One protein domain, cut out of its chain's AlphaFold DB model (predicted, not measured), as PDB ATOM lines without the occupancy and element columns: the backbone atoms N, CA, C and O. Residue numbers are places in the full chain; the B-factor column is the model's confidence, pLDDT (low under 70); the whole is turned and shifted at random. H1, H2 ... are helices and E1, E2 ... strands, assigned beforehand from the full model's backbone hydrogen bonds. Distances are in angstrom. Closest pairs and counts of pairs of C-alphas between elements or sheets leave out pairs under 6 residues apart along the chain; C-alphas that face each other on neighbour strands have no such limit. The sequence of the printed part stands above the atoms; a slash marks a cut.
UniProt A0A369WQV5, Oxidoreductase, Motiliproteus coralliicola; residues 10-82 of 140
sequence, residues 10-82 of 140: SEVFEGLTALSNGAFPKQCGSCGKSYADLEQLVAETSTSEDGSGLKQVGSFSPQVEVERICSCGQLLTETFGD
ATOM      1  N   SER A  10      47.513   2.875  32.122       43.91
ATOM      2  CA  SER A  10      46.624   3.335  33.195       43.91
ATOM      3  C   SER A  10      45.391   4.080  32.679       43.91
ATOM      4  O   SER A  10      44.301   3.855  33.188       43.91
ATOM      5  N   GLU A  11      45.529   4.940  31.668       50.38
ATOM      6  CA  GLU A  11      44.396   5.663  31.066       50.38
ATOM      7  C   GLU A  11      43.475   4.716  30.287       50.38
ATOM      8  O   GLU A  11      42.256   4.897  30.265       50.38
ATOM      9  N   VAL A  12      44.055   3.680  29.674       53.91
ATOM     10  CA  VAL A  12      43.287   2.594  29.057       53.91
ATOM     11  C   VAL A  12      42.541   1.811  30.139       53.91
ATOM     12  O   VAL A  12      41.336   1.608  30.008       53.91
ATOM     13  N   PHE A  13      43.208   1.449  31.238       52.31
ATOM     14  CA  PHE A  13      42.595   0.726  32.355       52.31
ATOM     15  C   PHE A  13      41.483   1.513  33.048       52.31
ATOM     16  O   PHE A  13      40.414   0.963  33.281       52.31
ATOM     17  N   GLU A  14      41.672   2.804  33.306       50.34
ATOM     18  CA  GLU A  14      40.653   3.658  33.926       50.34
ATOM     19  C   GLU A  14      39.404   3.784  33.032       50.34
ATOM     20  O   GLU A  14      38.265   3.759  33.509       50.34
ATOM     21  N   GLY A  15      39.607   3.832  31.710       50.81
ATOM     22  CA  GLY A  15      38.530   3.745  30.726       50.81
ATOM     23  C   GLY A  15      37.789   2.404  30.747       50.81
ATOM     24  O   GLY A  15      36.568   2.396  30.596       50.81
ATOM     25  N   LEU A  16      38.504   1.294  30.969       53.47
ATOM     26  CA  LEU A  16      37.951  -0.063  31.045       53.47
ATOM     27  C   LEU A  16      37.177  -0.323  32.348       53.47
ATOM     28  O   LEU A  16      36.090  -0.897  32.306       53.47
ATOM     29  N   THR A  17      37.663   0.155  33.495       49.03
ATOM     30  CA  THR A  17      36.991   0.009  34.801       49.03
ATOM     31  C   THR A  17      35.612   0.675  34.810       49.03
ATOM     32  O   THR A  17      34.652   0.136  35.353       49.03
ATOM     33  N   ALA A  18      35.456   1.812  34.123       50.91
ATOM     34  CA  ALA A  18      34.161   2.482  33.982       50.91
ATOM     35  C   ALA A  18      33.122   1.681  33.159       50.91
ATOM     36  O   ALA A  18      31.932   1.995  33.218       50.91
ATOM     37  N   LEU A  19      33.553   0.669  32.395       50.56
ATOM     38  CA  LEU A  19      32.713  -0.187  31.548       50.56
ATOM     39  C   LEU A  19      32.275  -1.483  32.254       50.56
ATOM     40  O   LEU A  19      31.273  -2.076  31.861       50.56
ATOM     41  N   SER A  20      32.995  -1.926  33.292       50.53
ATOM     42  CA  SER A  20      32.868  -3.278  33.855       50.53
ATOM     43  C   SER A  20      31.822  -3.441  34.962       50.53
ATOM     44  O   SER A  20      31.606  -4.561  35.420       50.53
ATOM     45  N   ASN A  21      31.157  -2.365  35.395       50.81
ATOM     46  CA  ASN A  21      30.277  -2.366  36.578       50.81
ATOM     47  C   ASN A  21      29.044  -3.302  36.495       50.81
ATOM     48  O   ASN A  21      28.308  -3.403  37.472       50.81
ATOM     49  N   GLY A  22      28.809  -3.989  35.367       53.66
ATOM     50  CA  GLY A  22      27.803  -5.057  35.232       53.66
ATOM     51  C   GLY A  22      28.341  -6.430  34.798       53.66
ATOM     52  O   GLY A  22      27.558  -7.369  34.701       53.66
ATOM     53  N   ALA A  23      29.644  -6.559  34.521       65.31
ATOM     54  CA  ALA A  23      30.276  -7.793  34.027       65.31
ATOM     55  C   ALA A  23      30.959  -8.617  35.135       65.31
ATOM     56  O   ALA A  23      31.418  -9.735  34.908       65.31
ATOM     57  N   PHE A  24      31.024  -8.055  36.341       74.00
ATOM     58  CA  PHE A  24      31.633  -8.666  37.511       74.00
ATOM     59  C   PHE A  24      30.593  -8.843  38.634       74.00
ATOM     60  O   PHE A  24      29.655  -8.046  38.720       74.00
ATOM     61  N   PRO A  25      30.720  -9.875  39.488       83.25
ATOM     62  CA  PRO A  25      31.861 -10.782  39.602       83.25
ATOM     63  C   PRO A  25      31.933 -11.815  38.471       83.25
ATOM     64  O   PRO A  25      30.926 -12.394  38.066       83.25
ATOM     65  N   LYS A  26      33.147 -12.081  37.983       82.69
ATOM     66  CA  LYS A  26      33.397 -13.052  36.915       82.69
ATOM     67  C   LYS A  26      33.886 -14.361  37.503       82.69
ATOM     68  O   LYS A  26      34.820 -14.362  38.297       82.69
ATOM     69  N   GLN A  27      33.285 -15.481  37.117       88.25
ATOM     70  CA  GLN A  27      33.658 -16.794  37.640       88.25
ATOM     71  C   GLN A  27      34.293 -17.666  36.558       88.25
ATOM     72  O   GLN A  27      33.787 -17.772  35.441       88.25
ATOM     73  N   CYS A  28      35.401 -18.325  36.890       89.12
ATOM     74  CA  CYS A  28      35.983 -19.347  36.036       89.12
ATOM     75  C   CYS A  28      35.091 -20.594  36.043       89.12
ATOM     76  O   CYS A  28      34.936 -21.237  37.079       89.12
ATOM     77  N   GLY A  29      34.572 -20.990  34.880       86.25
ATOM     78  CA  GLY A  29      33.741 -22.195  34.751       86.25
ATOM     79  C   GLY A  29      34.476 -23.521  34.997       86.25
ATOM     80  O   GLY A  29      33.825 -24.551  35.111       86.25
ATOM     81  N   SER A  30      35.813 -23.513  35.081       90.00
ATOM     82  CA  SER A  30      36.624 -24.717  35.320       90.00
ATOM     83  C   SER A  30      36.989 -24.906  36.796       90.00
ATOM     84  O   SER A  30      36.715 -25.962  37.357       90.00
ATOM     85  N   CYS A  31      37.576 -23.895  37.448       90.94
ATOM     86  CA  CYS A  31      38.004 -23.999  38.852       90.94
ATOM     87  C   CYS A  31      37.064 -23.307  39.850       90.94
ATOM     88  O   CYS A  31      37.299 -23.367  41.054       90.94
ATOM     89  N   GLY A  32      36.033 -22.606  39.372       88.75
ATOM     90  CA  GLY A  32      35.068 -21.901  40.216       88.75
ATOM     91  C   GLY A  32      35.593 -20.614  40.860       88.75
ATOM     92  O   GLY A  32      34.834 -19.954  41.568       88.75
ATOM     93  N   LYS A  33      36.853 -20.225  40.616       90.31
ATOM     94  CA  LYS A  33      37.432 -18.985  41.149       90.31
ATOM     95  C   LYS A  33      36.652 -17.769  40.652       90.31
ATOM     96  O   LYS A  33      36.353 -17.680  39.462       90.31
ATOM     97  N   SER A  34      36.329 -16.858  41.564       90.19
ATOM     98  CA  SER A  34      35.579 -15.636  41.283       90.19
ATOM     99  C   SER A  34      36.484 -14.415  41.412       90.19
ATOM    100  O   SER A  34      37.275 -14.332  42.349       90.19
ATOM    101  N   TYR A  35      36.360 -13.495  40.465       86.81
ATOM    102  CA  TYR A  35      37.065 -12.222  40.408       86.81
ATOM    103  C   TYR A  35      36.034 -11.117  40.615       86.81
ATOM    104  O   TYR A  35      35.030 -11.083  39.898       86.81
ATOM    105  N   ALA A  36      36.240 -10.261  41.612       83.50
ATOM    106  CA  ALA A  36      35.273  -9.245  42.023       83.50
ATOM    107  C   ALA A  36      35.216  -8.051  41.063       83.50
ATOM    108  O   ALA A  36      34.163  -7.437  40.915       83.50
ATOM    109  N   ASP A  37      36.330  -7.750  40.403       77.25
ATOM    110  CA  ASP A  37      36.472  -6.667  39.439       77.25
ATOM    111  C   ASP A  37      37.548  -7.003  38.389       77.25
ATOM    112  O   ASP A  37      38.185  -8.066  38.407       77.25
ATOM    113  N   LEU A  38      37.718  -6.093  37.430       78.12
ATOM    114  CA  LEU A  38      38.687  -6.241  36.351       78.12
ATOM    115  C   LEU A  38      40.137  -6.172  36.847       78.12
ATOM    116  O   LEU A  38      40.993  -6.854  36.289       78.12
ATOM    117  N   GLU A  39      40.416  -5.370  37.874       80.25
ATOM    118  CA  GLU A  39      41.764  -5.219  38.428       80.25
ATOM    119  C   GLU A  39      42.235  -6.542  39.032       80.25
ATOM    120  O   GLU A  39      43.310  -7.036  38.687       80.25
ATOM    121  N   GLN A  40      41.381  -7.178  39.834       82.62
ATOM    122  CA  GLN A  40      41.623  -8.494  40.401       82.62
ATOM    123  C   GLN A  40      41.763  -9.558  39.311       82.62
ATOM    124  O   GLN A  40      42.665 -10.397  39.378       82.62
ATOM    125  N   LEU A  41      40.906  -9.524  38.282       84.44
ATOM    126  CA  LEU A  41      41.028 -10.432  37.143       84.44
ATOM    127  C   LEU A  41      42.405 -10.288  36.495       84.44
ATOM    128  O   LEU A  41      43.076 -11.294  36.307       84.44
ATOM    129  N   VAL A  42      42.855  -9.075  36.179       83.62
ATOM    130  CA  VAL A  42      44.154  -8.847  35.532       83.62
ATOM    131  C   VAL A  42      45.311  -9.230  36.456       83.62
ATOM    132  O   VAL A  42      46.216  -9.926  36.006       83.62
ATOM    133  N   ALA A  43      45.278  -8.860  37.734       84.31
ATOM    134  CA  ALA A  43      46.358  -9.155  38.673       84.31
ATOM    135  C   ALA A  43      46.557 -10.662  38.919       84.31
ATOM    136  O   ALA A  43      47.684 -11.120  39.091       84.31
ATOM    137  N   GLU A  44      45.473 -11.442  38.925       87.69
ATOM    138  CA  GLU A  44      45.496 -12.856  39.322       87.69
ATOM    139  C   GLU A  44      45.465 -13.854  38.149       87.69
ATOM    140  O   GLU A  44      45.315 -15.064  38.354       87.69
ATOM    141  N   THR A  45      45.596 -13.368  36.917       87.56
ATOM    142  CA  THR A  45      45.625 -14.187  35.694       87.56
ATOM    143  C   THR A  45      46.876 -13.893  34.866       87.56
ATOM    144  O   THR A  45      47.636 -12.976  35.174       87.56
ATOM    145  N   SER A  46      47.123 -14.666  33.811       85.56
ATOM    146  CA  SER A  46      48.217 -14.434  32.855       85.56
ATOM    147  C   SER A  46      47.688 -14.174  31.438       85.56
ATOM    148  O   SER A  46      46.493 -14.301  31.181       85.56
ATOM    149  N   THR A  47      48.552 -13.763  30.508       83.12
ATOM    150  CA  THR A  47      48.240 -13.732  29.068       83.12
ATOM    151  C   THR A  47      48.670 -15.034  28.391       83.12
ATOM    152  O   THR A  47      49.530 -15.752  28.899       83.12
ATOM    153  N   SER A  48      48.065 -15.339  27.242       70.44
ATOM    154  CA  SER A  48      48.443 -16.458  26.367       70.44
ATOM    155  C   SER A  48      49.703 -16.195  25.532       70.44
ATOM    156  O   SER A  48      50.375 -17.147  25.150       70.44
ATOM    157  N   GLU A  49      50.029 -14.928  25.261       67.44
ATOM    158  CA  GLU A  49      51.141 -14.493  24.401       67.44
ATOM    159  C   GLU A  49      51.953 -13.350  25.047       67.44
ATOM    160  O   GLU A  49      51.490 -12.713  26.005       67.44
ATOM    161  N   ASP A  50      53.139 -13.065  24.486       57.66
ATOM    162  CA  ASP A  50      53.952 -11.869  24.762       57.66
ATOM    163  C   ASP A  50      53.206 -10.606  24.284       57.66
ATOM    164  O   ASP A  50      53.421 -10.084  23.191       57.66
ATOM    165  N   GLY A  51      52.263 -10.128  25.092       65.00
ATOM    166  CA  GLY A  51      51.405  -8.994  24.761       65.00
ATOM    167  C   GLY A  51      50.478  -8.607  25.909       65.00
ATOM    168  O   GLY A  51      50.493  -9.208  26.979       65.00
ATOM    169  N   SER A  52      49.644  -7.587  25.698       66.25
ATOM    170  CA  SER A  52      48.710  -7.095  26.725       66.25
ATOM    171  C   SER A  52      47.460  -7.969  26.910       66.25
ATOM    172  O   SER A  52      46.683  -7.715  27.828       66.25
ATOM    173  N   GLY A  53      47.242  -8.979  26.057       69.94
ATOM    174  CA  GLY A  53      46.013  -9.784  26.053       69.94
ATOM    175  C   GLY A  53      44.787  -9.018  25.542       69.94
ATOM    176  O   GLY A  53      43.662  -9.408  25.832       69.94
ATOM    177  N   LEU A  54      44.994  -7.913  24.821       72.81
ATOM    178  CA  LEU A  54      43.932  -7.082  24.255       72.81
ATOM    179  C   LEU A  54      43.772  -7.367  22.762       72.81
ATOM    180  O   LEU A  54      44.742  -7.288  22.008       72.81
ATOM    181  N   LYS A  55      42.538  -7.617  22.325       74.00
ATOM    182  CA  LYS A  55      42.172  -7.768  20.914       74.00
ATOM    183  C   LYS A  55      41.126  -6.735  20.540       74.00
ATOM    184  O   LYS A  55      40.136  -6.554  21.239       74.00
ATOM    185  N   GLN A  56      41.330  -6.042  19.424       71.88
ATOM    186  CA  GLN A  56      40.274  -5.205  18.866       71.88
ATOM    187  C   GLN A  56      39.183  -6.113  18.292       71.88
ATOM    188  O   GLN A  56      39.470  -6.991  17.479       71.88
ATOM    189  N   VAL A  57      37.938  -5.879  18.697       65.62
ATOM    190  CA  VAL A  57      36.765  -6.624  18.232       65.62
ATOM    191  C   VAL A  57      35.664  -5.656  17.779       65.62
ATOM    192  O   VAL A  57      35.663  -4.479  18.138       65.62
ATOM    193  N   GLY A  58      34.737  -6.140  16.947       62.22
ATOM    194  CA  GLY A  58      33.578  -5.376  16.469       62.22
ATOM    195  C   GLY A  58      33.788  -4.601  15.157       62.22
ATOM    196  O   GLY A  58      34.848  -4.036  14.896       62.22
ATOM    197  N   SER A  59      32.740  -4.565  14.321       60.94
ATOM    198  CA  SER A  59      32.769  -3.935  12.983       60.94
ATOM    199  C   SER A  59      32.160  -2.528  12.937       60.94
ATOM    200  O   SER A  59      32.507  -1.739  12.064       60.94
ATOM    201  N   PHE A  60      31.231  -2.215  13.849       56.22
ATOM    202  CA  PHE A  60      30.425  -0.980  13.813       56.22
ATOM    203  C   PHE A  60      30.703  -0.013  14.970       56.22
ATOM    204  O   PHE A  60      30.415   1.177  14.865       56.22
ATOM    205  N   SER A  61      31.270  -0.501  16.073       57.53
ATOM    206  CA  SER A  61      31.680   0.309  17.221       57.53
ATOM    207  C   SER A  61      33.032  -0.181  17.728       57.53
ATOM    208  O   SER A  61      33.246  -1.394  17.698       57.53
ATOM    209  N   PRO A  62      33.911   0.702  18.235       64.25
ATOM    210  CA  PRO A  62      35.159   0.266  18.839       64.25
ATOM    211  C   PRO A  62      34.835  -0.603  20.055       64.25
ATOM    212  O   PRO A  62      34.220  -0.128  21.015       64.25
ATOM    213  N   GLN A  63      35.212  -1.875  19.990       69.94
ATOM    214  CA  GLN A  63      35.176  -2.787  21.118       69.94
ATOM    215  C   GLN A  63      36.561  -3.415  21.285       69.94
ATOM    216  O   GLN A  63      37.340  -3.541  20.337       69.94
ATOM    217  N   VAL A  64      36.886  -3.769  22.519       73.50
ATOM    218  CA  VAL A  64      38.133  -4.435  22.881       73.50
ATOM    219  C   VAL A  64      37.778  -5.663  23.698       73.50
ATOM    220  O   VAL A  64      37.054  -5.561  24.683       73.50
ATOM    221  N   GLU A  65      38.279  -6.814  23.285       79.75
ATOM    222  CA  GLU A  65      38.218  -8.057  24.037       79.75
ATOM    223  C   GLU A  65      39.510  -8.223  24.839       79.75
ATOM    224  O   GLU A  65      40.610  -7.983  24.339       79.75
ATOM    225  N   VAL A  66      39.368  -8.614  26.099       81.25
ATOM    226  CA  VAL A  66      40.463  -8.959  26.998       81.25
ATOM    227  C   VAL A  66      40.485 -10.471  27.145       81.25
ATOM    228  O   VAL A  66      39.519 -11.056  27.628       81.25
ATOM    229  N   GLU A  67      41.601 -11.088  26.783       86.19
ATOM    230  CA  GLU A  67      41.865 -12.513  26.950       86.19
ATOM    231  C   GLU A  67      42.837 -12.745  28.107       86.19
ATOM    232  O   GLU A  67      43.954 -12.220  28.130       86.19
ATOM    233  N   ARG A  68      42.417 -13.557  29.081       87.44
ATOM    234  CA  ARG A  68      43.204 -13.899  30.270       87.44
ATOM    235  C   ARG A  68      43.176 -15.393  30.533       87.44
ATOM    236  O   ARG A  68      42.146 -16.036  30.379       87.44
ATOM    237  N   ILE A  69      44.284 -15.946  30.999       89.12
ATOM    238  CA  ILE A  69      44.395 -17.338  31.417       89.12
ATOM    239  C   ILE A  69      44.272 -17.397  32.938       89.12
ATOM    240  O   ILE A  69      45.085 -16.840  33.676       89.12
ATOM    241  N   CYS A  70      43.236 -18.084  33.414       91.44
ATOM    242  CA  CYS A  70      43.067 -18.400  34.826       91.44
ATOM    243  C   CYS A  70      44.258 -19.224  35.333       91.44
ATOM    244  O   CYS A  70      44.826 -20.014  34.588       91.44
ATOM    245  N   SER A  71      44.559 -19.171  36.632       90.00
ATOM    246  CA  SER A  71      45.598 -20.017  37.244       90.00
ATOM    247  C   SER A  71      45.396 -21.531  37.041       90.00
ATOM    248  O   SER A  71      46.329 -22.302  37.234       90.00
ATOM    249  N   CYS A  72      44.192 -21.973  36.657       89.56
ATOM    250  CA  CYS A  72      43.894 -23.363  36.299       89.56
ATOM    251  C   CYS A  72      44.116 -23.693  34.809       89.56
ATOM    252  O   CYS A  72      43.862 -24.821  34.401       89.56
ATOM    253  N   GLY A  73      44.533 -22.721  33.993       87.12
ATOM    254  CA  GLY A  73      44.758 -22.856  32.550       87.12
ATOM    255  C   GLY A  73      43.559 -22.501  31.661       87.12
ATOM    256  O   GLY A  73      43.714 -22.432  30.446       87.12
ATOM    257  N   GLN A  74      42.374 -22.244  32.228       89.38
ATOM    258  CA  GLN A  74      41.179 -21.898  31.449       89.38
ATOM    259  C   GLN A  74      41.258 -20.469  30.894       89.38
ATOM    260  O   GLN A  74      41.533 -19.530  31.646       89.38
ATOM    261  N   LEU A  75      40.938 -20.297  29.609       87.44
ATOM    262  CA  LEU A  75      40.793 -18.983  28.982       87.44
ATOM    263  C   LEU A  75      39.516 -18.282  29.473       87.44
ATOM    264  O   LEU A  75      38.433 -18.868  29.505       87.44
ATOM    265  N   LEU A  76      39.655 -17.016  29.844       86.38
ATOM    266  CA  LEU A  76      38.600 -16.094  30.236       86.38
ATOM    267  C   LEU A  76      38.616 -14.929  29.246       86.38
ATOM    268  O   LEU A  76      39.666 -14.319  29.045       86.38
ATOM    269  N   THR A  77      37.466 -14.607  28.654       82.31
ATOM    270  CA  THR A  77      37.337 -13.494  27.702       82.31
ATOM    271  C   THR A  77      36.295 -12.496  28.176       82.31
ATOM    272  O   THR A  77      35.239 -12.909  28.650       82.31
ATOM    273  N   GLU A  78      36.580 -11.197  28.115       76.25
ATOM    274  CA  GLU A  78      35.606 -10.133  28.407       76.25
ATOM    275  C   GLU A  78      35.646  -9.035  27.349       76.25
ATOM    276  O   GLU A  78      36.731  -8.624  26.948       76.25
ATOM    277  N   THR A  79      34.481  -8.525  26.950       74.19
ATOM    278  CA  THR A  79      34.371  -7.511  25.895       74.19
ATOM    279  C   THR A  79      33.941  -6.169  26.463       74.19
ATOM    280  O   THR A  79      32.916  -6.033  27.126       74.19
ATOM    281  N   PHE A  80      34.704  -5.138  26.124       70.88
ATOM    282  CA  PHE A  80      34.507  -3.760  26.542       70.88
ATOM    283  C   PHE A  80      34.178  -2.895  25.321       70.88
ATOM    284  O   PHE A  80      34.839  -2.998  24.291       70.88
ATOM    285  N   GLY A  81      33.156  -2.042  25.407       63.28
ATOM    286  CA  GLY A  81      32.772  -1.119  24.328       63.28
ATOM    287  C   GLY A  81      33.205   0.327  24.574       63.28
ATOM    288  O   GLY A  81      33.464   0.718  25.705       63.28
ATOM    289  N   ASP A  82      33.254   1.159  23.531       62.34
ATOM    290  CA  ASP A  82      33.538   2.595  23.680       62.34
ATOM    291  C   ASP A  82      32.499   3.299  24.588       62.34
ATOM    292  O   ASP A  82      31.295   3.284  24.326       62.34
TER     293      ASP A  82
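AT A GLANCE: This is residues 10 to 82 of the 140 residues of the protein "Oxidoreductase" of Motiliproteus coralliicola (UniProt A0A369WQV5). A small three-strand meander, E1, E2, E3, each strand the antiparallel neighbour of the one before, makes a wall that two short helices, H1 and H2, only graze. Between the helices winds a long loop, residues 18 to 37, with a short antiparallel pairing of 26 to 27 with 34 to 35. The 73 printed residues run H1 H2 E1 E2 E3, class mixed, with 32 in named elements, under half; the whole is compact, radius of gyration of the C-alphas 12.0 A, spans 34 by 26 by 23 A.

HOW THE PARTS SIT: H1, residues 10 to 17, and H2, residues 38 to 43, are close but not clearly touching, the closest C-alphas, Thr 17 and Leu 38, 6.7 A apart, at a steep tilt of 51 degrees, opposite ways. Every O i to N i+4 pair is within hydrogen-bond range in both. Both are on the sheet but only graze it, H1 with residues 15 to 17, H2 with 38 to 42. E1, residues 54 to 57, and E2, residues 63 to 69, form a hairpin, N 55 and O 65 at 2.8 A; E2 and E3, residues 75 to 81, form another, N 76 and O 68 at 2.7 A.

IN THESE COORDINATES: H1 begins at C-alpha 10 (46.624, 3.335, 33.195) and is 10.3 A long; H2 is 8.5 A, E1 9.4 A, E2 and E3 20.1 A each. E3 ends at C-alpha 81 (32.772, -1.119, 24.328).

THE WHOLE: The C-alphas farthest apart, Cys 31 and Phe 60, are 34.8 A apart. The printed part has no cut; the link H1 to H2 is long. The model's pLDDT is under 70 at residues 10 to 23, 49 to 53, 57 to 63 and 81 to 82.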